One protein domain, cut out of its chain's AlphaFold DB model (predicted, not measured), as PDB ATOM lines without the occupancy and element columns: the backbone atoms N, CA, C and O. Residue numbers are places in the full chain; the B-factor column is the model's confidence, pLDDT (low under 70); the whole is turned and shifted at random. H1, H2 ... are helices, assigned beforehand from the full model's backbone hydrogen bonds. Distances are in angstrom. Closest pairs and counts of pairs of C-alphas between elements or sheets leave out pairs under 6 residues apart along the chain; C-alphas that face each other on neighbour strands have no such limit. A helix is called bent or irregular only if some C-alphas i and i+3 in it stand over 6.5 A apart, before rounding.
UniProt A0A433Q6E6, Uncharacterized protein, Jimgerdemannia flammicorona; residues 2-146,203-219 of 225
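What this domain is: This is residues 2 to 146 and 203 to 219 of the 225 residues of an uncharacterized protein of Jimgerdemannia flammicorona (UniProt A0A433Q6E6). The model is an elongated assembly of helices built on an up-and-down bundle of H2, H3, H6 and H7a, with H1 packed on H2 and H3 at one end. Towards the other end H8 crosses H6 and H7a, H4 packs on H7a and H8, and the bent helix H7 continues as the arm H7b, which packs on H5 and sticks out with residues 141 to 146. The printed part has 162 residues with eight named helices, H1 to H8 in order, and no named strand; the class is all helix. It is only just compact, close to loose, with a radius of gyration of the C-alphas of 17.9 A and spans of 66 by 27 by 25 A.

Where its parts are: H1 is residues 2 to 9, beginning at C-alpha 2 (14.298, 14.821, -62.461). H2 is residues 13 to 25, 19.0 A long. H3, residues 33 to 56, is 32.7 A long and irregular: C-alphas 51 and 54 are 7.1 A apart, and it has a kink of 33 degrees near residue 50. H4 is residues 61 to 67. H5, residues 70 to 86, 23.0 A, is irregular too: C-alphas 75 and 78 are 8.0 A apart, with a kink of 65 degrees near residue 77. H6 is residues 92 to 107, 22.6 A. H7, residues 114 to 146, was assigned as one helix by its hydrogen bonds but is bent, with C-alphas 130 and 133 6.8 A apart; its arms are H7a, residues 114 to 130, 24.2 A, and H7b, residues 133 to 146, 20.8 A, ending at C-alpha 146 (-8.412, -7.365, -7.512). H8 is residues 206 to 218, 18.4 A.

How they stand to each other: H1 and H2 are a helical hairpin, with closest C-alphas Ala 7 and Cys 15 at 6.4 A. H2 and H3 are another, at a shallow tilt of 27 degrees, with closest C-alphas Leu 16 and Tyr 44 at 5.6 A. H6 and H7a, also a hairpin, touch with closest C-alphas Met 97 and Met 120 at 5.1 A. H8 touches H7a about perpendicular, at 87 degrees, with closest C-alphas Leu 121 and Leu 210 at 5.7 A. H4 touches H7a, with closest C-alphas Ala 61 and Ala 125 at 4.9 A. H5 touches H7b at a steep tilt of 55 degrees, with closest C-alphas Ile 80 and Val 135 at 6.1 A. Every O i to N i+4 pair is within hydrogen-bond range in H1, H4, H6, H7a and H8; the counts are 8 of 9 in H2, 18 of 20 in H3, 11 of 13 in H5 and 7 of 10 in H7b.

The domain as a whole: The two C-alphas farthest apart, of Leu 31 and Val 146, are 66.5 A apart. Residues 147 to 202 are not printed, and C-alphas 146 and 203 are 23.3 A apart across the cut. Of the links that are printed whole, none is long. Residues 57 to 58 and 141 to 146 have pLDDT under 70.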
ATOM      1  N   PHE A   2      15.650  14.861 -61.862       93.06
ATOM      2  CA  PHE A   2      14.298  14.821 -62.461       93.06
ATOM      3  C   PHE A   2      13.346  13.779 -61.838       93.06
ATOM      4  O   PHE A   2      12.270  14.137 -61.377       93.06
ATOM      5  N   LEU A   3      13.762  12.510 -61.740       93.12
ATOM      6  CA  LEU A   3      12.913  11.444 -61.179       93.12
ATOM      7  C   LEU A   3      12.533  11.668 -59.706       93.12
ATOM      8  O   LEU A   3      11.421  11.334 -59.316       93.12
ATOM      9  N   ILE A   4      13.431  12.250 -58.905       95.44
ATOM     10  CA  ILE A   4      13.165  12.565 -57.492       95.44
ATOM     11  C   ILE A   4      12.088  13.653 -57.405       95.44
ATOM     12  O   ILE A   4      11.133  13.519 -56.647       95.44
ATOM     13  N   GLN A   5      12.219  14.707 -58.216       96.00
ATOM     14  CA  GLN A   5      11.253  15.804 -58.263       96.00
ATOM     15  C   GLN A   5       9.888  15.343 -58.775       96.00
ATOM     16  O   GLN A   5       8.874  15.729 -58.204       96.00
ATOM     17  N   LEU A   6       9.866  14.495 -59.809       95.94
ATOM     18  CA  LEU A   6       8.635  13.920 -60.339       95.94
ATOM     19  C   LEU A   6       7.921  13.086 -59.272       95.94
ATOM     20  O   LEU A   6       6.764  13.361 -58.980       95.94
ATOM     21  N   ALA A   7       8.626  12.142 -58.641       96.12
ATOM     22  CA  ALA A   7       8.047  11.285 -57.609       96.12
ATOM     23  C   ALA A   7       7.559  12.087 -56.392       96.12
ATOM     24  O   ALA A   7       6.483  11.817 -55.869       96.12
ATOM     25  N   LYS A   8       8.303  13.121 -55.977       96.56
ATOM     26  CA  LYS A   8       7.852  14.057 -54.938       96.56
ATOM     27  C   LYS A   8       6.591  14.818 -55.361       96.56
ATOM     28  O   LYS A   8       5.678  14.961 -54.559       96.56
ATOM     29  N   GLY A   9       6.541  15.309 -56.599       94.69
ATOM     30  CA  GLY A   9       5.403  16.061 -57.133       94.69
ATOM     31  C   GLY A   9       4.131  15.225 -57.295       94.69
ATOM     32  O   GLY A   9       3.037  15.778 -57.239       94.69
ATOM     33  N   THR A  10       4.268  13.909 -57.461       96.12
ATOM     34  CA  THR A  10       3.152  12.955 -57.552       96.12
ATOM     35  C   THR A  10       2.880  12.205 -56.244       96.12
ATOM     36  O   THR A  10       2.110  11.252 -56.258       96.12
ATOM     37  N   ASP A  11       3.524  12.592 -55.135       94.88
ATOM     38  CA  ASP A  11       3.431  11.926 -53.827       94.88
ATOM     39  C   ASP A  11       3.735  10.405 -53.858       94.88
ATOM     40  O   ASP A  11       3.204   9.623 -53.062       94.88
ATOM     41  N   ASP A  12       4.620   9.970 -54.760       95.06
ATOM     42  CA  ASP A  12       4.976   8.562 -54.965       95.06
ATOM     43  C   ASP A  12       6.112   8.124 -54.021       95.06
ATOM     44  O   ASP A  12       7.301   8.097 -54.366       95.06
ATOM     45  N   ALA A  13       5.727   7.778 -52.789       94.62
ATOM     46  CA  ALA A  13       6.645   7.288 -51.761       94.62
ATOM     47  C   ALA A  13       7.328   5.963 -52.147       94.62
ATOM     48  O   ALA A  13       8.483   5.743 -51.774       94.62
ATOM     49  N   GLU A  14       6.657   5.093 -52.908       95.06
ATOM     50  CA  GLU A  14       7.205   3.788 -53.295       95.06
ATOM     51  C   GLU A  14       8.337   3.955 -54.310       95.06
ATOM     52  O   GLU A  14       9.409   3.359 -54.161       95.06
ATOM     53  N   CYS A  15       8.156   4.833 -55.299       95.88
ATOM     54  CA  CYS A  15       9.216   5.190 -56.235       95.88
ATOM     55  C   CYS A  15      10.436   5.762 -55.499       95.88
ATOM     56  O   CYS A  15      11.563   5.316 -55.732       95.88
ATOM     57  N   LEU A  16      10.226   6.682 -54.550       96.31
ATOM     58  CA  LEU A  16      11.303   7.254 -53.733       96.31
ATOM     59  C   LEU A  16      12.014   6.184 -52.884       96.31
ATOM     60  O   LEU A  16      13.246   6.147 -52.857       96.31
ATOM     61  N   LYS A  17      11.276   5.240 -52.285       95.62
ATOM     62  CA  LYS A  17      11.843   4.097 -51.546       95.62
ATOM     63  C   LYS A  17      12.720   3.216 -52.436       95.62
ATOM     64  O   LYS A  17      13.845   2.853 -52.070       95.62
ATOM     65  N   VAL A  18      12.237   2.885 -53.633       95.50
ATOM     66  CA  VAL A  18      12.997   2.113 -54.626       95.50
ATOM     67  C   VAL A  18      14.253   2.871 -55.062       95.50
ATOM     68  O   VAL A  18      15.317   2.257 -55.197       95.50
ATOM     69  N   LEU A  19      14.167   4.191 -55.241       94.62
ATOM     70  CA  LEU A  19      15.316   5.036 -55.562       94.62
ATOM     71  C   LEU A  19      16.362   5.019 -54.442       94.62
ATOM     72  O   LEU A  19      17.530   4.798 -54.754       94.62
ATOM     73  N   CYS A  20      15.976   5.132 -53.166       94.25
ATOM     74  CA  CYS A  20      16.898   4.978 -52.033       94.25
ATOM     75  C   CYS A  20      17.642   3.630 -52.087       94.25
ATOM     76  O   CYS A  20      18.874   3.582 -52.046       94.25
ATOM     77  N   ARG A  21      16.922   2.513 -52.278       94.12
ATOM     78  CA  ARG A  21      17.538   1.174 -52.389       94.12
ATOM     79  C   ARG A  21      18.526   1.076 -53.557       94.12
ATOM     80  O   ARG A  21      19.589   0.466 -53.417       94.12
ATOM     81  N   LYS A  22      18.189   1.655 -54.713       92.56
ATOM     82  CA  LYS A  22      19.058   1.654 -55.902       92.56
ATOM     83  C   LYS A  22      20.281   2.548 -55.715       92.56
ATOM     84  O   LYS A  22      21.391   2.111 -56.010       92.56
ATOM     85  N   LEU A  23      20.098   3.751 -55.175       91.50
ATOM     86  CA  LEU A  23      21.178   4.701 -54.916       91.50
ATOM     87  C   LEU A  23      22.206   4.119 -53.957       91.50
ATOM     88  O   LEU A  23      23.400   4.256 -54.208       91.50
ATOM     89  N   ARG A  24      21.782   3.382 -52.921       88.81
ATOM     90  CA  ARG A  24      22.733   2.741 -52.005       88.81
ATOM     91  C   ARG A  24      23.700   1.793 -52.723       88.81
ATOM     92  O   ARG A  24      24.880   1.773 -52.391       88.81
ATOM     93  N   LYS A  25      23.216   1.045 -53.721       88.38
ATOM     94  CA  LYS A  25      24.023   0.107 -54.525       88.38
ATOM     95  C   LYS A  25      24.894   0.804 -55.574       88.38
ATOM     96  O   LYS A  25      25.892   0.240 -56.003       88.38
ATOM     97  N   ALA A  26      24.523   2.015 -55.983       88.75
ATOM     98  CA  ALA A  26      25.195   2.772 -57.037       88.75
ATOM     99  C   ALA A  26      26.318   3.697 -56.527       88.75
ATOM    100  O   ALA A  26      26.834   4.497 -57.306       88.75
ATOM    101  N   ALA A  27      26.716   3.592 -55.252       84.88
ATOM    102  CA  ALA A  27      27.685   4.496 -54.618       84.88
ATOM    103  C   ALA A  27      29.015   4.636 -55.382       84.88
ATOM    104  O   ALA A  27      29.581   5.721 -55.424       84.88
ATOM    105  N   ASN A  28      29.474   3.570 -56.044       85.69
ATOM    106  CA  ASN A  28      30.750   3.556 -56.769       85.69
ATOM    107  C   ASN A  28      30.663   4.078 -58.215       85.69
ATOM    108  O   ASN A  28      31.682   4.159 -58.891       85.69
ATOM    109  N   VAL A  29      29.459   4.361 -58.719       88.75
ATOM    110  CA  VAL A  29      29.221   4.707 -60.135       88.75
ATOM    111  C   VAL A  29      28.617   6.106 -60.277       88.75
ATOM    112  O   VAL A  29      28.695   6.717 -61.340       88.75
ATOM    113  N   LEU A  30      28.006   6.628 -59.213       86.25
ATOM    114  CA  LEU A  30      27.278   7.887 -59.241       86.25
ATOM    115  C   LEU A  30      28.173   9.056 -58.813       86.25
ATOM    116  O   LEU A  30      28.672   9.091 -57.690       86.25
ATOM    117  N   LEU A  31      28.323  10.047 -59.691       86.88
ATOM    118  CA  LEU A  31      28.923  11.328 -59.328       86.88
ATOM    119  C   LEU A  31      27.996  12.060 -58.336       86.88
ATOM    120  O   LEU A  31      26.780  12.047 -58.521       86.88
ATOM    121  N   HIS A  32      28.555  12.680 -57.293       88.81
ATOM    122  CA  HIS A  32      27.793  13.355 -56.225       88.81
ATOM    123  C   HIS A  32      26.774  12.451 -55.502       88.81
ATOM    124  O   HIS A  32      25.690  12.892 -55.120       88.81
ATOM    125  N   HIS A  33      27.116  11.173 -55.288       90.81
ATOM    126  CA  HIS A  33      26.249  10.190 -54.621       90.81
ATOM    127  C   HIS A  33      25.606  10.705 -53.322       90.81
ATOM    128  O   HIS A  33      24.401  10.549 -53.142       90.81
ATOM    129  N   HIS A  34      26.389  11.371 -52.471       91.25
ATOM    130  CA  HIS A  34      25.939  11.943 -51.202       91.25
ATOM    131  C   HIS A  34      24.820  12.985 -51.372       91.25
ATOM    132  O   HIS A  34      23.797  12.927 -50.698       91.25
ATOM    133  N   GLU A  35      24.981  13.928 -52.300       92.44
ATOM    134  CA  GLU A  35      23.988  14.983 -52.552       92.44
ATOM    135  C   GLU A  35      22.689  14.399 -53.116       92.44
ATOM    136  O   GLU A  35      21.587  14.780 -52.718       92.44
ATOM    137  N   VAL A  36      22.809  13.427 -54.024       93.25
ATOM    138  CA  VAL A  36      21.651  12.735 -54.605       93.25
ATOM    139  C   VAL A  36      20.940  11.880 -53.553       93.25
ATOM    140  O   VAL A  36      19.710  11.790 -53.582       93.25
ATOM    141  N   TRP A  37      21.689  11.285 -52.617       94.31
ATOM    142  CA  TRP A  37      21.140  10.570 -51.468       94.31
ATOM    143  C   TRP A  37      20.292  11.486 -50.587       94.31
ATOM    144  O   TRP A  37      19.126  11.181 -50.350       94.31
ATOM    145  N   ILE A  38      20.845  12.620 -50.151       93.88
ATOM    146  CA  ILE A  38      20.117  13.582 -49.314       93.88
ATOM    147  C   ILE A  38      18.840  14.040 -50.025       93.88
ATOM    148  O   ILE A  38      17.755  13.970 -49.458       93.88
ATOM    149  N   ALA A  39      18.930  14.389 -51.312       94.94
ATOM    150  CA  ALA A  39      17.769  14.844 -52.071       94.94
ATOM    151  C   ALA A  39      16.644  13.799 -52.164       94.94
ATOM    152  O   ALA A  39      15.466  14.161 -52.068       94.94
ATOM    153  N   VAL A  40      16.969  12.515 -52.372       95.88
ATOM    154  CA  VAL A  40      15.946  11.455 -52.378       95.88
ATOM    155  C   VAL A  40      15.397  11.204 -50.976       95.88
ATOM    156  O   VAL A  40      14.190  11.017 -50.836       95.88
ATOM    157  N   TYR A  41      16.254  11.246 -49.954       95.12
ATOM    158  CA  TYR A  41      15.897  10.992 -48.563       95.12
ATOM    159  C   TYR A  41      14.926  12.058 -48.053       95.12
ATOM    160  O   TYR A  41      13.819  11.727 -47.636       95.12
ATOM    161  N   ASP A  42      15.269  13.334 -48.216       95.38
ATOM    162  CA  ASP A  42      14.420  14.460 -47.824       95.38
ATOM    163  C   ASP A  42      13.093  14.455 -48.588       95.38
ATOM    164  O   ASP A  42      12.032  14.758 -48.036       95.38
ATOM    165  N   SER A  43      13.126  14.079 -49.871       96.31
ATOM    166  CA  SER A  43      11.908  13.963 -50.677       96.31
ATOM    167  C   SER A  43      11.017  12.826 -50.183       96.31
ATOM    168  O   SER A  43       9.807  13.015 -50.081       96.31
ATOM    169  N   TYR A  44      11.601  11.677 -49.833       96.44
ATOM    170  CA  TYR A  44      10.877  10.548 -49.255       96.44
ATOM    171  C   TYR A  44      10.226  10.934 -47.924       96.44
ATOM    172  O   TYR A  44       9.013  10.782 -47.779       96.44
ATOM    173  N   LEU A  45      10.991  11.517 -46.994       95.25
ATOM    174  CA  LEU A  45      10.457  11.960 -45.703       95.25
ATOM    175  C   LEU A  45       9.367  13.023 -45.868       95.25
ATOM    176  O   LEU A  45       8.358  12.981 -45.169       95.25
ATOM    177  N   SER A  46       9.523  13.950 -46.818       95.31
ATOM    178  CA  SER A  46       8.510  14.963 -47.130       95.31
ATOM    179  C   SER A  46       7.186  14.341 -47.581       95.31
ATOM    180  O   SER A  46       6.131  14.788 -47.132       95.31
ATOM    181  N   VAL A  47       7.227  13.339 -48.465       94.94
ATOM    182  CA  VAL A  47       6.018  12.658 -48.952       94.94
ATOM    183  C   VAL A  47       5.386  11.830 -47.833       94.94
ATOM    184  O   VAL A  47       4.183  11.933 -47.605       94.94
ATOM    185  N   VAL A  48       6.186  11.074 -47.078       94.12
ATOM    186  CA  VAL A  48       5.696  10.276 -45.942       94.12
ATOM    187  C   VAL A  48       5.051  11.165 -44.878       94.12
ATOM    188  O   VAL A  48       3.954  10.866 -44.415       94.12
ATOM    189  N   ARG A  49       5.667  12.302 -44.535       92.50
ATOM    190  CA  ARG A  49       5.101  13.269 -43.583       92.50
ATOM    191  C   ARG A  49       3.743  13.792 -44.053       92.50
ATOM    192  O   ARG A  49       2.819  13.873 -43.251       92.50
ATOM    193  N   LYS A  50       3.597  14.094 -45.347       91.94
ATOM    194  CA  LYS A  50       2.317  14.518 -45.937       91.94
ATOM    195  C   LYS A  50       1.255  13.417 -45.859       91.94
ATOM    196  O   LYS A  50       0.115  13.706 -45.515       91.94
ATOM    197  N   GLN A  51       1.626  12.166 -46.134       90.06
ATOM    198  CA  GLN A  51       0.717  11.018 -46.039       90.06
ATOM    199  C   GLN A  51       0.289  10.720 -44.595       90.06
ATOM    200  O   GLN A  51      -0.849  10.317 -44.366       90.06
ATOM    201  N   LEU A  52       1.182  10.926 -43.624       87.00
ATOM    202  CA  LEU A  52       0.908  10.691 -42.206       87.00
ATOM    203  C   LEU A  52       0.194  11.855 -41.511       87.00
ATOM    204  O   LEU A  52      -0.440  11.627 -40.484       87.00
ATOM    205  N   HIS A  53       0.261  13.077 -42.046       87.25
ATOM    206  CA  HIS A  53      -0.388  14.261 -41.469       87.25
ATOM    207  C   HIS A  53      -1.841  14.017 -41.010       87.25
ATOM    208  O   HIS A  53      -2.114  14.254 -39.834       87.25
ATOM    209  N   PRO A  54      -2.763  13.487 -41.845       81.69
ATOM    210  CA  PRO A  54      -4.153  13.265 -41.426       81.69
ATOM    211  C   PRO A  54      -4.316  12.190 -40.340       81.69
ATOM    212  O   PRO A  54      -5.372  12.085 -39.728       81.69
ATOM    213  N   VAL A  55      -3.298  11.355 -40.121       77.12
ATOM    214  CA  VAL A  55      -3.326  10.262 -39.140       77.12
ATOM    215  C   VAL A  55      -2.735  10.698 -37.796       77.12
ATOM    216  O   VAL A  55      -3.153  10.206 -36.748       77.12
ATOM    217  N   ILE A  56      -1.757  11.607 -37.828       75.12
ATOM    218  CA  ILE A  56      -1.027  12.093 -36.649       75.12
ATOM    219  C   ILE A  56      -1.781  13.229 -35.946       75.12
ATOM    220  O   ILE A  56      -1.614  13.408 -34.738       75.12
ATOM    221  N   GLU A  57      -2.618  13.983 -36.662       69.06
ATOM    222  CA  GLU A  57      -3.417  15.071 -36.091       69.06
ATOM    223  C   GLU A  57      -4.260  14.551 -34.903       69.06
ATOM    224  O   GLU A  57      -5.095  13.658 -35.041       69.06
ATOM    225  N   GLY A  58      -3.944  15.020 -33.687       63.47
ATOM    226  CA  GLY A  58      -4.564  14.575 -32.425       63.47
ATOM    227  C   GLY A  58      -3.998  13.290 -31.782       63.47
ATOM    228  O   GLY A  58      -4.391  12.943 -30.662       63.47
ATOM    229  N   ARG A  59      -3.048  12.590 -32.424       72.88
ATOM    230  CA  ARG A  59      -2.493  11.282 -31.989       72.88
ATOM    231  C   ARG A  59      -0.977  11.298 -31.756       72.88
ATOM    232  O   ARG A  59      -0.258  10.382 -32.148       72.88
ATOM    233  N   SER A  60      -0.492  12.355 -31.107       76.38
ATOM    234  CA  SER A  60       0.940  12.581 -30.876       76.38
ATOM    235  C   SER A  60       1.545  11.676 -29.795       76.38
ATOM    236  O   SER A  60       0.936  11.416 -28.755       76.38
ATOM    237  N   ALA A  61       2.809  11.287 -29.982       78.94
ATOM    238  CA  ALA A  61       3.604  10.568 -28.984       78.94
ATOM    239  C   ALA A  61       3.725  11.309 -27.638       78.94
ATOM    240  O   ALA A  61       3.752  10.675 -26.581       78.94
ATOM    241  N   THR A  62       3.726  12.646 -27.652       79.19
ATOM    242  CA  THR A  62       3.744  13.482 -26.437       79.19
ATOM    243  C   THR A  62       2.511  13.241 -25.564       79.19
ATOM    244  O   THR A  62       2.584  13.307 -24.334       79.19
ATOM    245  N   ARG A  63       1.378  12.896 -26.183       76.00
ATOM    246  CA  ARG A  63       0.139  12.575 -25.470       76.00
ATOM    247  C   ARG A  63       0.287  11.286 -24.671       76.00
ATOM    248  O   ARG A  63      -0.095  11.250 -23.508       76.00
ATOM    249  N   ILE A  64       0.903  10.260 -25.256       80.31
ATOM    250  CA  ILE A  64       1.165   8.985 -24.575       80.31
ATOM    251  C   ILE A  64       2.190   9.192 -23.459       80.31
ATOM    252  O   ILE A  64       1.964   8.756 -22.336       80.31
ATOM    253  N   ALA A  65       3.285   9.903 -23.740       80.50
ATOM    254  CA  ALA A  65       4.346  10.149 -22.765       80.50
ATOM    255  C   ALA A  65       3.857  10.915 -21.520       80.50
ATOM    256  O   ALA A  65       4.245  10.609 -20.398       80.50
ATOM    257  N   SER A  66       2.967  11.892 -21.704       78.38
ATOM    258  CA  SER A  66       2.437  12.698 -20.595       78.38
ATOM    259  C   SER A  66       1.341  12.003 -19.781       78.38
ATOM    260  O   SER A  66       1.064  12.425 -18.658       78.38
ATOM    261  N   THR A  67       0.719  10.950 -20.318       78.44
ATOM    262  CA  THR A  67      -0.415  10.279 -19.670       78.44
ATOM    263  C   THR A  67      -0.064   8.889 -19.162       78.44
ATOM    264  O   THR A  67      -0.459   8.549 -18.057       78.44
ATOM    265  N   LEU A  68       0.682   8.074 -19.901       81.38
ATOM    266  CA  LEU A  68       0.870   6.666 -19.569       81.38
ATOM    267  C   LEU A  68       2.024   6.457 -18.570       81.38
ATOM    268  O   LEU A  68       3.178   6.750 -18.903       81.38
ATOM    269  N   PRO A  69       1.776   5.875 -17.380       83.94
ATOM    270  CA  PRO A  69       2.849   5.490 -16.472       83.94
ATOM    271  C   PRO A  69       3.747   4.435 -17.112       83.94
ATOM    272  O   PRO A  69       3.260   3.487 -17.730       83.94
ATOM    273  N   LYS A  70       5.060   4.559 -16.907       84.50
ATOM    274  CA  LYS A  70       6.041   3.651 -17.508       84.50
ATOM    275  C   LYS A  70       5.807   2.191 -17.114       84.50
ATOM    276  O   LYS A  70       5.863   1.314 -17.966       84.50
ATOM    277  N   ILE A  71       5.481   1.950 -15.843       84.19
ATOM    278  CA  ILE A  71       5.218   0.606 -15.298       84.19
ATOM    279  C   ILE A  71       4.076  -0.077 -16.062       84.19
ATOM    280  O   ILE A  71       4.203  -1.221 -16.478       84.19
ATOM    281  N   VAL A  72       2.992   0.658 -16.337       82.44
ATOM    282  CA  VAL A  72       1.826   0.128 -17.061       82.44
ATOM    283  C   VAL A  72       2.214  -0.284 -18.477       82.44
ATOM    284  O   VAL A  72       1.810  -1.356 -18.931       82.44
ATOM    285  N   LEU A  73       3.007   0.546 -19.165       83.69
ATOM    286  CA  LEU A  73       3.513   0.219 -20.493       83.69
ATOM    287  C   LEU A  73       4.424  -1.011 -20.449       83.69
ATOM    288  O   LEU A  73       4.226  -1.928 -21.238       83.69
ATOM    289  N   ASP A  74       5.398  -1.044 -19.543       85.38
ATOM    290  CA  ASP A  74       6.396  -2.113 -19.470       85.38
ATOM    291  C   ASP A  74       5.772  -3.479 -19.148       85.38
ATOM    292  O   ASP A  74       6.111  -4.468 -19.808       85.38
ATOM    293  N   ASP A  75       4.821  -3.519 -18.214       84.69
ATOM    294  CA  ASP A  75       4.162  -4.754 -17.777       84.69
ATOM    295  C   ASP A  75       3.177  -5.290 -18.828       84.69
ATOM    296  O   ASP A  75       3.034  -6.502 -19.002       84.69
ATOM    297  N   ASN A  76       2.531  -4.399 -19.589       82.12
ATOM    298  CA  ASN A  76       1.475  -4.771 -20.534       82.12
ATOM    299  C   ASN A  76       1.901  -4.723 -22.008       82.12
ATOM    300  O   ASN A  76       1.106  -5.090 -22.874       82.12
ATOM    301  N   ARG A  77       3.140  -4.320 -22.327       84.50
ATOM    302  CA  ARG A  77       3.607  -4.076 -23.709       84.50
ATOM    303  C   ARG A  77       3.283  -5.197 -24.690       84.50
ATOM    304  O   ARG A  77       2.802  -4.925 -25.781       84.50
ATOM    305  N   ASN A  78       3.515  -6.450 -24.295       84.88
ATOM    306  CA  ASN A  78       3.325  -7.598 -25.180       84.88
ATOM    307  C   ASN A  78       1.843  -7.770 -25.528       84.88
ATOM    308  O   ASN A  78       1.514  -8.066 -26.669       84.88
ATOM    309  N   VAL A  79       0.964  -7.560 -24.545       84.75
ATOM    310  CA  VAL A  79      -0.488  -7.657 -24.719       84.75
ATOM    311  C   VAL A  79      -0.988  -6.488 -25.561       84.75
ATOM    312  O   VAL A  79      -1.718  -6.709 -26.518       84.75
ATOM    313  N   ILE A  80      -0.556  -5.261 -25.253       84.88
ATOM    314  CA  ILE A  80      -0.939  -4.062 -26.009       84.88
ATOM    315  C   ILE A  80      -0.543  -4.212 -27.476       84.88
ATOM    316  O   ILE A  80      -1.368  -4.000 -28.356       84.88
ATOM    317  N   GLU A  81       0.701  -4.606 -27.749       87.31
ATOM    318  CA  GLU A  81       1.188  -4.800 -29.113       87.31
ATOM    319  C   GLU A  81       0.448  -5.945 -29.812       87.31
ATOM    320  O   GLU A  81       0.018  -5.785 -30.951       87.31
ATOM    321  N   GLN A  82       0.239  -7.079 -29.137       84.56
ATOM    322  CA  GLN A  82      -0.495  -8.203 -29.713       84.56
ATOM    323  C   GLN A  82      -1.916  -7.808 -30.130       84.56
ATOM    324  O   GLN A  82      -2.315  -8.112 -31.250       84.56
ATOM    325  N   GLU A  83      -2.655  -7.115 -29.267       82.75
ATOM    326  CA  GLU A  83      -4.014  -6.643 -29.554       82.75
ATOM    327  C   GLU A  83      -4.014  -5.547 -30.633       82.75
ATOM    328  O   GLU A  83      -4.777  -5.618 -31.595       82.75
ATOM    329  N   MET A  84      -3.088  -4.584 -30.551       84.69
ATOM    330  CA  MET A  84      -2.927  -3.507 -31.535       84.69
ATOM    331  C   MET A  84      -2.687  -4.044 -32.951       84.69
ATOM    332  O   MET A  84      -3.223  -3.504 -33.918       84.69
ATOM    333  N   PHE A  85      -1.904  -5.118 -33.082       83.06
ATOM    334  CA  PHE A  85      -1.603  -5.741 -34.373       83.06
ATOM    335  C   PHE A  85      -2.588  -6.844 -34.782       83.06
ATOM    336  O   PHE A  85      -2.602  -7.227 -35.951       83.06
ATOM    337  N   ALA A  86      -3.408  -7.345 -33.856       82.56
ATOM    338  CA  ALA A  86      -4.509  -8.258 -34.155       82.56
ATOM    339  C   ALA A  86      -5.779  -7.516 -34.603       82.56
ATOM    340  O   ALA A  86      -6.562  -8.074 -35.369       82.56
ATOM    341  N   ALA A  87      -5.972  -6.267 -34.163       76.69
ATOM    342  CA  ALA A  87      -7.181  -5.486 -34.422       76.69
ATOM    343  C   ALA A  87      -7.444  -5.230 -35.916       76.69
ATOM    344  O   ALA A  87      -8.597  -5.208 -36.347       76.69
ATOM    345  N   VAL A  88      -6.389  -5.032 -36.717       74.56
ATOM    346  CA  VAL A  88      -6.496  -4.805 -38.165       74.56
ATOM    347  C   VAL A  88      -5.369  -5.537 -38.899       74.56
ATOM    348  O   VAL A  88      -4.204  -5.393 -38.519       74.56
ATOM    349  N   PRO A  89      -5.657  -6.262 -39.997       71.06
ATOM    350  CA  PRO A  89      -4.616  -6.841 -40.831       71.06
ATOM    351  C   PRO A  89      -3.784  -5.728 -41.482       71.06
ATOM    352  O   PRO A  89      -4.266  -5.024 -42.363       71.06
ATOM    353  N   LYS A  90      -2.519  -5.592 -41.065       77.25
ATOM    354  CA  LYS A  90      -1.515  -4.671 -41.640       77.25
ATOM    355  C   LYS A  90      -2.001  -3.212 -41.734       77.25
ATOM    356  O   LYS A  90      -2.210  -2.710 -42.839       77.25
ATOM    357  N   PRO A  91      -2.143  -2.508 -40.598       84.56
ATOM    358  CA  PRO A  91      -2.488  -1.092 -40.620       84.56
ATOM    359  C   PRO A  91      -1.434  -0.290 -41.402       84.56
ATOM    360  O   PRO A  91      -0.240  -0.605 -41.367       84.56
ATOM    361  N   GLN A  92      -1.875   0.737 -42.131       86.88
ATOM    362  CA  GLN A  92      -1.019   1.528 -43.024       86.88
ATOM    363  C   GLN A  92       0.163   2.155 -42.273       86.88
ATOM    364  O   GLN A  92       1.279   2.196 -42.784       86.88
ATOM    365  N   GLU A  93      -0.063   2.582 -41.035       89.00
ATOM    366  CA  GLU A  93       0.935   3.163 -40.146       89.00
ATOM    367  C   GLU A  93       2.064   2.165 -39.839       89.00
ATOM    368  O   GLU A  93       3.227   2.556 -39.792       89.00
ATOM    369  N   LEU A  94       1.753   0.868 -39.706       89.25
ATOM    370  CA  LEU A  94       2.757  -0.184 -39.512       89.25
ATOM    371  C   LEU A  94       3.594  -0.393 -40.778       89.25
ATOM    372  O   LEU A  94       4.809  -0.555 -40.677       89.25
ATOM    373  N   LEU A  95       2.966  -0.372 -41.958       89.88
ATOM    374  CA  LEU A  95       3.678  -0.502 -43.234       89.88
ATOM    375  C   LEU A  95       4.641   0.672 -43.448       89.88
ATOM    376  O   LEU A  95       5.813   0.459 -43.749       89.88
ATOM    377  N   ILE A  96       4.172   1.900 -43.209       92.06
ATOM    378  CA  ILE A  96       5.003   3.106 -43.301       92.06
ATOM    379  C   ILE A  96       6.141   3.052 -42.276       92.06
ATOM    380  O   ILE A  96       7.291   3.301 -42.625       92.06
ATOM    381  N   MET A  97       5.860   2.666 -41.029       93.19
ATOM    382  CA  MET A  97       6.878   2.535 -39.982       93.19
ATOM    383  C   MET A  97       7.963   1.507 -40.344       93.19
ATOM    384  O   MET A  97       9.144   1.733 -40.078       93.19
ATOM    385  N   GLN A  98       7.591   0.390 -40.979       92.56
ATOM    386  CA  GLN A  98       8.540  -0.607 -41.487       92.56
ATOM    387  C   GLN A  98       9.375  -0.065 -42.653       92.56
ATOM    388  O   GLN A  98      10.594  -0.236 -42.651       92.56
ATOM    389  N   ASP A  99       8.752   0.629 -43.606       93.75
ATOM    390  CA  ASP A  99       9.465   1.251 -44.725       93.75
ATOM    391  C   ASP A  99      10.462   2.322 -44.240       93.75
ATOM    392  O   ASP A  99      11.615   2.338 -44.679       93.75
ATOM    393  N   LEU A 100      10.069   3.163 -43.275       94.56
ATOM    394  CA  LEU A 100      10.956   4.136 -42.629       94.56
ATOM    395  C   LEU A 100      12.151   3.442 -41.960       94.56
ATOM    396  O   LEU A 100      13.294   3.861 -42.144       94.56
ATOM    397  N   TYR A 101      11.917   2.339 -41.244       94.56
ATOM    398  CA  TYR A 101      12.995   1.566 -40.624       94.56
ATOM    399  C   TYR A 101      13.983   1.005 -41.657       94.56
ATOM    400  O   TYR A 101      15.198   1.014 -41.440       94.56
ATOM    401  N   GLU A 102      13.494   0.542 -42.807       92.94
ATOM    402  CA  GLU A 102      14.367   0.102 -43.892       92.94
ATOM    403  C   GLU A 102      15.196   1.248 -44.473       92.94
ATOM    404  O   GLU A 102      16.402   1.085 -44.670       92.94
ATOM    405  N   ILE A 103      14.587   2.412 -44.713       94.00
ATOM    406  CA  ILE A 103      15.306   3.592 -45.202       94.00
ATOM    407  C   ILE A 103      16.362   4.053 -44.190       94.00
ATOM    408  O   ILE A 103      17.498   4.319 -44.595       94.00
ATOM    409  N   LYS A 104      16.055   4.036 -42.884       93.25
ATOM    410  CA  LYS A 104      17.021   4.328 -41.809       93.25
ATOM    411  C   LYS A 104      18.257   3.435 -41.920       93.25
ATOM    412  O   LYS A 104      19.382   3.926 -41.895       93.25
ATOM    413  N   LYS A 105      18.074   2.125 -42.132       91.81
ATOM    414  CA  LYS A 105      19.195   1.179 -42.298       91.81
ATOM    415  C   LYS A 105      20.062   1.479 -43.520       91.81
ATOM    416  O   LYS A 105      21.256   1.185 -43.509       91.81
ATOM    417  N   LEU A 106      19.478   2.023 -44.586       91.25
ATOM    418  CA  LEU A 106      20.226   2.372 -45.793       91.25
ATOM    419  C   LEU A 106      21.003   3.685 -45.631       91.25
ATOM    420  O   LEU A 106      22.066   3.818 -46.240       91.25
ATOM    421  N   ASN A 107      20.518   4.599 -44.782       87.50
ATOM    422  CA  ASN A 107      21.042   5.951 -44.604       87.50
ATOM    423  C   ASN A 107      22.527   6.011 -44.245       87.50
ATOM    424  O   ASN A 107      23.181   6.938 -44.685       87.50
ATOM    425  N   SER A 108      23.100   5.030 -43.535       81.31
ATOM    426  CA  SER A 108      24.559   4.955 -43.285       81.31
ATOM    427  C   SER A 108      25.186   6.313 -42.897       81.31
ATOM    428  O   SER A 108      26.232   6.675 -43.432       81.31
ATOM    429  N   THR A 109      24.499   7.084 -42.043       82.19
ATOM    430  CA  THR A 109      24.861   8.447 -41.596       82.19
ATOM    431  C   THR A 109      24.988   9.532 -42.681       82.19
ATOM    432  O   THR A 109      25.593  10.569 -42.430       82.19
ATOM    433  N   PHE A 110      24.428   9.335 -43.879       79.88
ATOM    434  CA  PHE A 110      24.419  10.343 -44.950       79.88
ATOM    435  C   PHE A 110      23.482  11.528 -44.666       79.88
ATOM    436  O   PHE A 110      23.723  12.629 -45.153       79.88
ATOM    437  N   ALA A 111      22.415  11.314 -43.896       84.56
ATOM    438  CA  ALA A 111      21.461  12.344 -43.490       84.56
ATOM    439  C   ALA A 111      21.141  12.241 -41.986       84.56
ATOM    440  O   ALA A 111      21.366  11.180 -41.391       84.56
ATOM    441  N   PRO A 112      20.602  13.298 -41.354       86.94
ATOM    442  CA  PRO A 112      20.145  13.240 -39.969       86.94
ATOM    443  C   PRO A 112      19.097  12.140 -39.755       86.94
ATOM    444  O   PRO A 112      18.148  11.990 -40.527       86.94
ATOM    445  N   GLU A 113      19.264  11.366 -38.685       89.12
ATOM    446  CA  GLU A 113      18.344  10.275 -38.344       89.12
ATOM    447  C   GLU A 113      17.188  10.719 -37.435       89.12
ATOM    448  O   GLU A 113      16.209   9.994 -37.293       89.12
ATOM    449  N   ASN A 114      17.259  11.918 -36.859       89.75
ATOM    450  CA  ASN A 114      16.236  12.406 -35.934       89.75
ATOM    451  C   ASN A 114      14.854  12.482 -36.602       89.75
ATOM    452  O   ASN A 114      13.865  12.059 -36.014       89.75
ATOM    453  N   ASP A 115      14.801  12.938 -37.855       89.94
ATOM    454  CA  ASP A 115      13.545  13.109 -38.590       89.94
ATOM    455  C   ASP A 115      12.852  11.771 -38.880       89.94
ATOM    456  O   ASP A 115      11.623  11.685 -38.865       89.94
ATOM    457  N   ILE A 116      13.630  10.715 -39.154       93.00
ATOM    458  CA  ILE A 116      13.061   9.389 -39.413       93.00
ATOM    459  C   ILE A 116      12.599   8.733 -38.115       93.00
ATOM    460  O   ILE A 116      11.539   8.112 -38.097       93.00
ATOM    461  N   ASP A 117      13.347   8.929 -37.027       92.88
ATOM    462  CA  ASP A 117      12.984   8.433 -35.701       92.88
ATOM    463  C   ASP A 117      11.705   9.103 -35.193       92.88
ATOM    464  O   ASP A 117      10.817   8.422 -34.677       92.88
ATOM    465  N   GLU A 118      11.561  10.413 -35.411       91.31
ATOM    466  CA  GLU A 118      10.339  11.146 -35.100       91.31
ATOM    467  C   GLU A 118       9.144  10.608 -35.898       91.31
ATOM    468  O   GLU A 118       8.113  10.285 -35.310       91.31
ATOM    469  N   LEU A 119       9.269  10.439 -37.219       91.94
ATOM    470  CA  LEU A 119       8.172   9.914 -38.041       91.94
ATOM    471  C   LEU A 119       7.778   8.486 -37.638       91.94
ATOM    472  O   LEU A 119       6.587   8.188 -37.533       91.94
ATOM    473  N   MET A 120       8.753   7.617 -37.359       93.88
ATOM    474  CA  MET A 120       8.480   6.260 -36.880       93.88
ATOM    475  C   MET A 120       7.772   6.269 -35.517       93.88
ATOM    476  O   MET A 120       6.835   5.496 -35.300       93.88
ATOM    477  N   LEU A 121       8.180   7.162 -34.612       92.25
ATOM    478  CA  LEU A 121       7.534   7.355 -33.317       92.25
ATOM    479  C   LEU A 121       6.079   7.824 -33.474       92.25
ATOM    480  O   LEU A 121       5.199   7.311 -32.783       92.25
ATOM    481  N   GLN A 122       5.808   8.746 -34.397       90.56
ATOM    482  CA  GLN A 122       4.447   9.212 -34.668       90.56
ATOM    483  C   GLN A 122       3.560   8.105 -35.259       90.56
ATOM    484  O   GLN A 122       2.404   7.979 -34.860       90.56
ATOM    485  N   CYS A 123       4.087   7.247 -36.143       91.44
ATOM    486  CA  CYS A 123       3.348   6.072 -36.628       91.44
ATOM    487  C   CYS A 123       2.940   5.145 -35.476       91.44
ATOM    488  O   CYS A 123       1.789   4.715 -35.396       91.44
ATOM    489  N   TYR A 124       3.874   4.851 -34.569       91.62
ATOM    490  CA  TYR A 124       3.591   4.018 -33.403       91.62
ATOM    491  C   TYR A 124       2.571   4.670 -32.469       91.62
ATOM    492  O   TYR A 124       1.646   4.003 -32.011       91.62
ATOM    493  N   ALA A 125       2.698   5.974 -32.217       90.12
ATOM    494  CA  ALA A 125       1.748   6.708 -31.392       90.12
ATOM    495  C   ALA A 125       0.337   6.688 -31.992       90.12
ATOM    496  O   ALA A 125      -0.625   6.419 -31.275       90.12
ATOM    497  N   ALA A 126       0.213   6.871 -33.307       88.69
ATOM    498  CA  ALA A 126      -1.065   6.775 -33.997       88.69
ATOM    499  C   ALA A 126      -1.708   5.387 -33.855       88.69
ATOM    500  O   ALA A 126      -2.902   5.302 -33.565       88.69
ATOM    501  N   LEU A 127      -0.926   4.311 -34.000       89.00
ATOM    502  CA  LEU A 127      -1.394   2.936 -33.780       89.00
ATOM    503  C   LEU A 127      -1.830   2.706 -32.331       89.00
ATOM    504  O   LEU A 127      -2.895   2.143 -32.080       89.00
ATOM    505  N   PHE A 128      -1.026   3.181 -31.382       88.75
ATOM    506  CA  PHE A 128      -1.282   3.019 -29.961       88.75
ATOM    507  C   PHE A 128      -2.551   3.755 -29.533       88.75
ATOM    508  O   PHE A 128      -3.410   3.165 -28.885       88.75
ATOM    509  N   VAL A 129      -2.710   5.020 -29.926       85.75
ATOM    510  CA  VAL A 129      -3.916   5.797 -29.605       85.75
ATOM    511  C   VAL A 129      -5.150   5.130 -30.210       85.75
ATOM    512  O   VAL A 129      -6.179   5.039 -29.544       85.75
ATOM    513  N   ARG A 130      -5.030   4.623 -31.443       83.31
ATOM    514  CA  ARG A 130      -6.136   4.028 -32.196       83.31
ATOM    515  C   ARG A 130      -6.586   2.661 -31.677       83.31
ATOM    516  O   ARG A 130      -7.777   2.387 -31.744       83.31
ATOM    517  N   PHE A 131      -5.668   1.808 -31.221       84.75
ATOM    518  CA  PHE A 131      -5.986   0.414 -30.866       84.75
ATOM    519  C   PHE A 131      -5.458  -0.026 -29.495       84.75
ATOM    520  O   PHE A 131      -6.014  -0.928 -28.878       84.75
ATOM    521  N   GLY A 132      -4.377   0.582 -29.007       82.00
ATOM    522  CA  GLY A 132      -3.755   0.229 -27.729       82.00
ATOM    523  C   GLY A 132      -4.451   0.843 -26.513       82.00
ATOM    524  O   GLY A 132      -4.411   0.258 -25.429       82.00
ATOM    525  N   THR A 133      -5.116   1.992 -26.674       82.00
ATOM    526  CA  THR A 133      -5.744   2.714 -25.556       82.00
ATOM    527  C   THR A 133      -6.789   1.876 -24.822       82.00
ATOM    528  O   THR A 133      -6.753   1.794 -23.594       82.00
ATOM    529  N   ASP A 134      -7.680   1.204 -25.552       79.56
ATOM    530  CA  ASP A 134      -8.764   0.418 -24.953       79.56
ATOM    531  C   ASP A 134      -8.232  -0.771 -24.145       79.56
ATOM    532  O   ASP A 134      -8.768  -1.118 -23.088       79.56
ATOM    533  N   VAL A 135      -7.122  -1.357 -24.600       79.19
ATOM    534  CA  VAL A 135      -6.426  -2.447 -23.908       79.19
ATOM    535  C   VAL A 135      -5.866  -1.948 -22.580       79.19
ATOM    536  O   VAL A 135      -6.075  -2.579 -21.543       79.19
ATOM    537  N   VAL A 136      -5.201  -0.790 -22.592       80.88
ATOM    538  CA  VAL A 136      -4.659  -0.163 -21.379       80.88
ATOM    539  C   VAL A 136      -5.774   0.186 -20.402       80.88
ATOM    540  O   VAL A 136      -5.680  -0.163 -19.226       80.88
ATOM    541  N   LEU A 137      -6.851   0.821 -20.875       77.94
ATOM    542  CA  LEU A 137      -7.995   1.165 -20.031       77.94
ATOM    543  C   LEU A 137      -8.591  -0.090 -19.389       77.94
ATOM    544  O   LEU A 137      -8.739  -0.141 -18.169       77.94
ATOM    545  N   THR A 138      -8.848  -1.136 -20.177       78.00
ATOM    546  CA  THR A 138      -9.403  -2.401 -19.676       78.00
ATOM    547  C   THR A 138      -8.527  -3.018 -18.583       78.00
ATOM    548  O   THR A 138      -9.045  -3.458 -17.556       78.00
ATOM    549  N   ARG A 139      -7.199  -3.008 -18.751       73.81
ATOM    550  CA  ARG A 139      -6.258  -3.556 -17.759       73.81
ATOM    551  C   ARG A 139      -6.207  -2.731 -16.478       73.81
ATOM    552  O   ARG A 139      -6.318  -3.302 -15.396       73.81
ATOM    553  N   LEU A 140      -6.157  -1.404 -16.594       70.69
ATOM    554  CA  LEU A 140      -6.204  -0.500 -15.441       70.69
ATOM    555  C   LEU A 140      -7.501  -0.663 -14.629       70.69
ATOM    556  O   LEU A 140      -7.485  -0.583 -13.398       70.69
ATOM    557  N   PHE A 141      -8.632  -0.919 -15.292       67.38
ATOM    558  CA  PHE A 141      -9.895  -1.207 -14.609       67.38
ATOM    559  C   PHE A 141      -9.939  -2.617 -14.003       67.38
ATOM    560  O   PHE A 141     -10.537  -2.790 -12.942       67.38
ATOM    561  N   GLN A 142      -9.293  -3.611 -14.617       65.56
ATOM    562  CA  GLN A 142      -9.250  -4.983 -14.106       65.56
ATOM    563  C   GLN A 142      -8.388  -5.108 -12.836       65.56
ATOM    564  O   GLN A 142      -8.792  -5.784 -11.890       65.56
ATOM    565  N   GLU A 143      -7.253  -4.407 -12.764       58.62
ATOM    566  CA  GLU A 143      -6.389  -4.378 -11.571       58.62
ATOM    567  C   GLU A 143      -7.084  -3.742 -10.352       58.62
ATOM    568  O   GLU A 143      -6.909  -4.207  -9.223       58.62
ATOM    569  N   ARG A 144      -7.973  -2.758 -10.568       55.62
ATOM    570  CA  ARG A 144      -8.807  -2.163  -9.502       55.62
ATOM    571  C   ARG A 144      -9.771  -3.148  -8.840       55.62
ATOM    572  O   ARG A 144     -10.128  -2.944  -7.684       55.62
ATOM    573  N   VAL A 145     -10.231  -4.176  -9.555       53.00
ATOM    574  CA  VAL A 145     -11.199  -5.151  -9.015       53.00
ATOM    575  C   VAL A 145     -10.507  -6.177  -8.109       53.00
ATOM    576  O   VAL A 145     -11.161  -6.793  -7.271       53.00
ATOM    577  N   VAL A 146      -9.183  -6.334  -8.226       53.72
ATOM    578  CA  VAL A 146      -8.412  -7.365  -7.512       53.72
ATOM    579  C   VAL A 146      -7.529  -6.784  -6.389       53.72
ATOM    580  O   VAL A 146      -7.204  -7.508  -5.451       53.72
ATOM    581  N   MET A 203       6.761   8.456 -15.580       85.31
ATOM    582  CA  MET A 203       5.961   8.464 -16.806       85.31
ATOM    583  C   MET A 203       6.753   7.902 -17.985       85.31
ATOM    584  O   MET A 203       7.986   7.875 -17.972       85.31
ATOM    585  N   THR A 204       6.033   7.437 -19.000       86.44
ATOM    586  CA  THR A 204       6.623   6.970 -20.255       86.44
ATOM    587  C   THR A 204       7.340   8.122 -20.957       86.44
ATOM    588  O   THR A 204       6.804   9.218 -21.071       86.44
ATOM    589  N   THR A 205       8.540   7.886 -21.480       88.38
ATOM    590  CA  THR A 205       9.266   8.874 -22.291       88.38
ATOM    591  C   THR A 205       9.163   8.563 -23.785       88.38
ATOM    592  O   THR A 205       8.866   7.438 -24.193       88.38
ATOM    593  N   THR A 206       9.471   9.544 -24.634       86.69
ATOM    594  CA  THR A 206       9.593   9.332 -26.087       86.69
ATOM    595  C   THR A 206      10.656   8.286 -26.431       86.69
ATOM    596  O   THR A 206      10.465   7.512 -27.363       86.69
ATOM    597  N   ASN A 207      11.729   8.197 -25.639       87.94
ATOM    598  CA  ASN A 207      12.775   7.184 -25.795       87.94
ATOM    599  C   ASN A 207      12.283   5.769 -25.459       87.94
ATOM    600  O   ASN A 207      12.680   4.810 -26.127       87.94
ATOM    601  N   ASP A 208      11.412   5.625 -24.456       88.12
ATOM    602  CA  ASP A 208      10.794   4.333 -24.135       88.12
ATOM    603  C   ASP A 208       9.923   3.866 -25.312       88.12
ATOM    604  O   ASP A 208      10.055   2.732 -25.777       88.12
ATOM    605  N   LEU A 209       9.104   4.768 -25.868       89.25
ATOM    606  CA  LEU A 209       8.274   4.489 -27.043       89.25
ATOM    607  C   LEU A 209       9.118   4.165 -28.281       89.25
ATOM    608  O   LEU A 209       8.868   3.162 -28.942       89.25
ATOM    609  N   LEU A 210      10.161   4.947 -28.569       90.12
ATOM    610  CA  LEU A 210      11.062   4.704 -29.700       90.12
ATOM    611  C   LEU A 210      11.791   3.353 -29.574       90.12
ATOM    612  O   LEU A 210      11.969   2.633 -30.557       90.12
ATOM    613  N   SER A 211      12.142   2.948 -28.351       90.19
ATOM    614  CA  SER A 211      12.692   1.611 -28.094       90.19
ATOM    615  C   SER A 211      11.695   0.507 -28.470       90.19
ATOM    616  O   SER A 211      12.098  -0.522 -29.024       90.19
ATOM    617  N   ARG A 212      10.390   0.721 -28.236       90.12
ATOM    618  CA  ARG A 212       9.328  -0.195 -28.691       90.12
ATOM    619  C   ARG A 212       9.212  -0.218 -30.206       90.12
ATOM    620  O   ARG A 212       9.201  -1.304 -30.780       90.12
ATOM    621  N   VAL A 213       9.217   0.946 -30.852       91.12
ATOM    622  CA  VAL A 213       9.204   1.066 -32.317       91.12
ATOM    623  C   VAL A 213      10.286   0.189 -32.946       91.12
ATOM    624  O   VAL A 213       9.994  -0.651 -33.798       91.12
ATOM    625  N   PHE A 214      11.534   0.308 -32.485       91.81
ATOM    626  CA  PHE A 214      12.621  -0.515 -33.014       91.81
ATOM    627  C   PHE A 214      12.442  -2.006 -32.728       91.81
ATOM    628  O   PHE A 214      12.807  -2.826 -33.572       91.81
ATOM    629  N   SER A 215      11.888  -2.374 -31.570       90.50
ATOM    630  CA  SER A 215      11.562  -3.769 -31.260       90.50
ATOM    631  C   SER A 215      10.550  -4.331 -32.263       90.50
ATOM    632  O   SER A 215      10.801  -5.372 -32.864       90.50
ATOM    633  N   VAL A 216       9.452  -3.611 -32.504       89.19
ATOM    634  CA  VAL A 216       8.400  -4.006 -33.452       89.19
ATOM    635  C   VAL A 216       8.950  -4.122 -34.873       89.19
ATOM    636  O   VAL A 216       8.674  -5.096 -35.563       89.19
ATOM    637  N   CYS A 217       9.763  -3.167 -35.327       88.69
ATOM    638  CA  CYS A 217      10.329  -3.214 -36.676       88.69
ATOM    639  C   CYS A 217      11.355  -4.347 -36.870       88.69
ATOM    640  O   CYS A 217      11.495  -4.856 -37.981       88.69
ATOM    641  N   ARG A 218      12.082  -4.756 -35.817       87.50
ATOM    642  CA  ARG A 218      13.050  -5.871 -35.881       87.50
ATOM    643  C   ARG A 218      12.373  -7.234 -35.872       87.50
ATOM    644  O   ARG A 218      12.797  -8.127 -36.601       87.50
ATOM    645  N   THR A 219      11.356  -7.392 -35.035       84.56
ATOM    646  CA  THR A 219      10.556  -8.613 -34.919       84.56
ATOM    647  C   THR A 219       9.108  -8.265 -35.228       84.56
ATOM    648  O   THR A 219       8.325  -8.066 -34.295       84.56
TER     649      THR A 219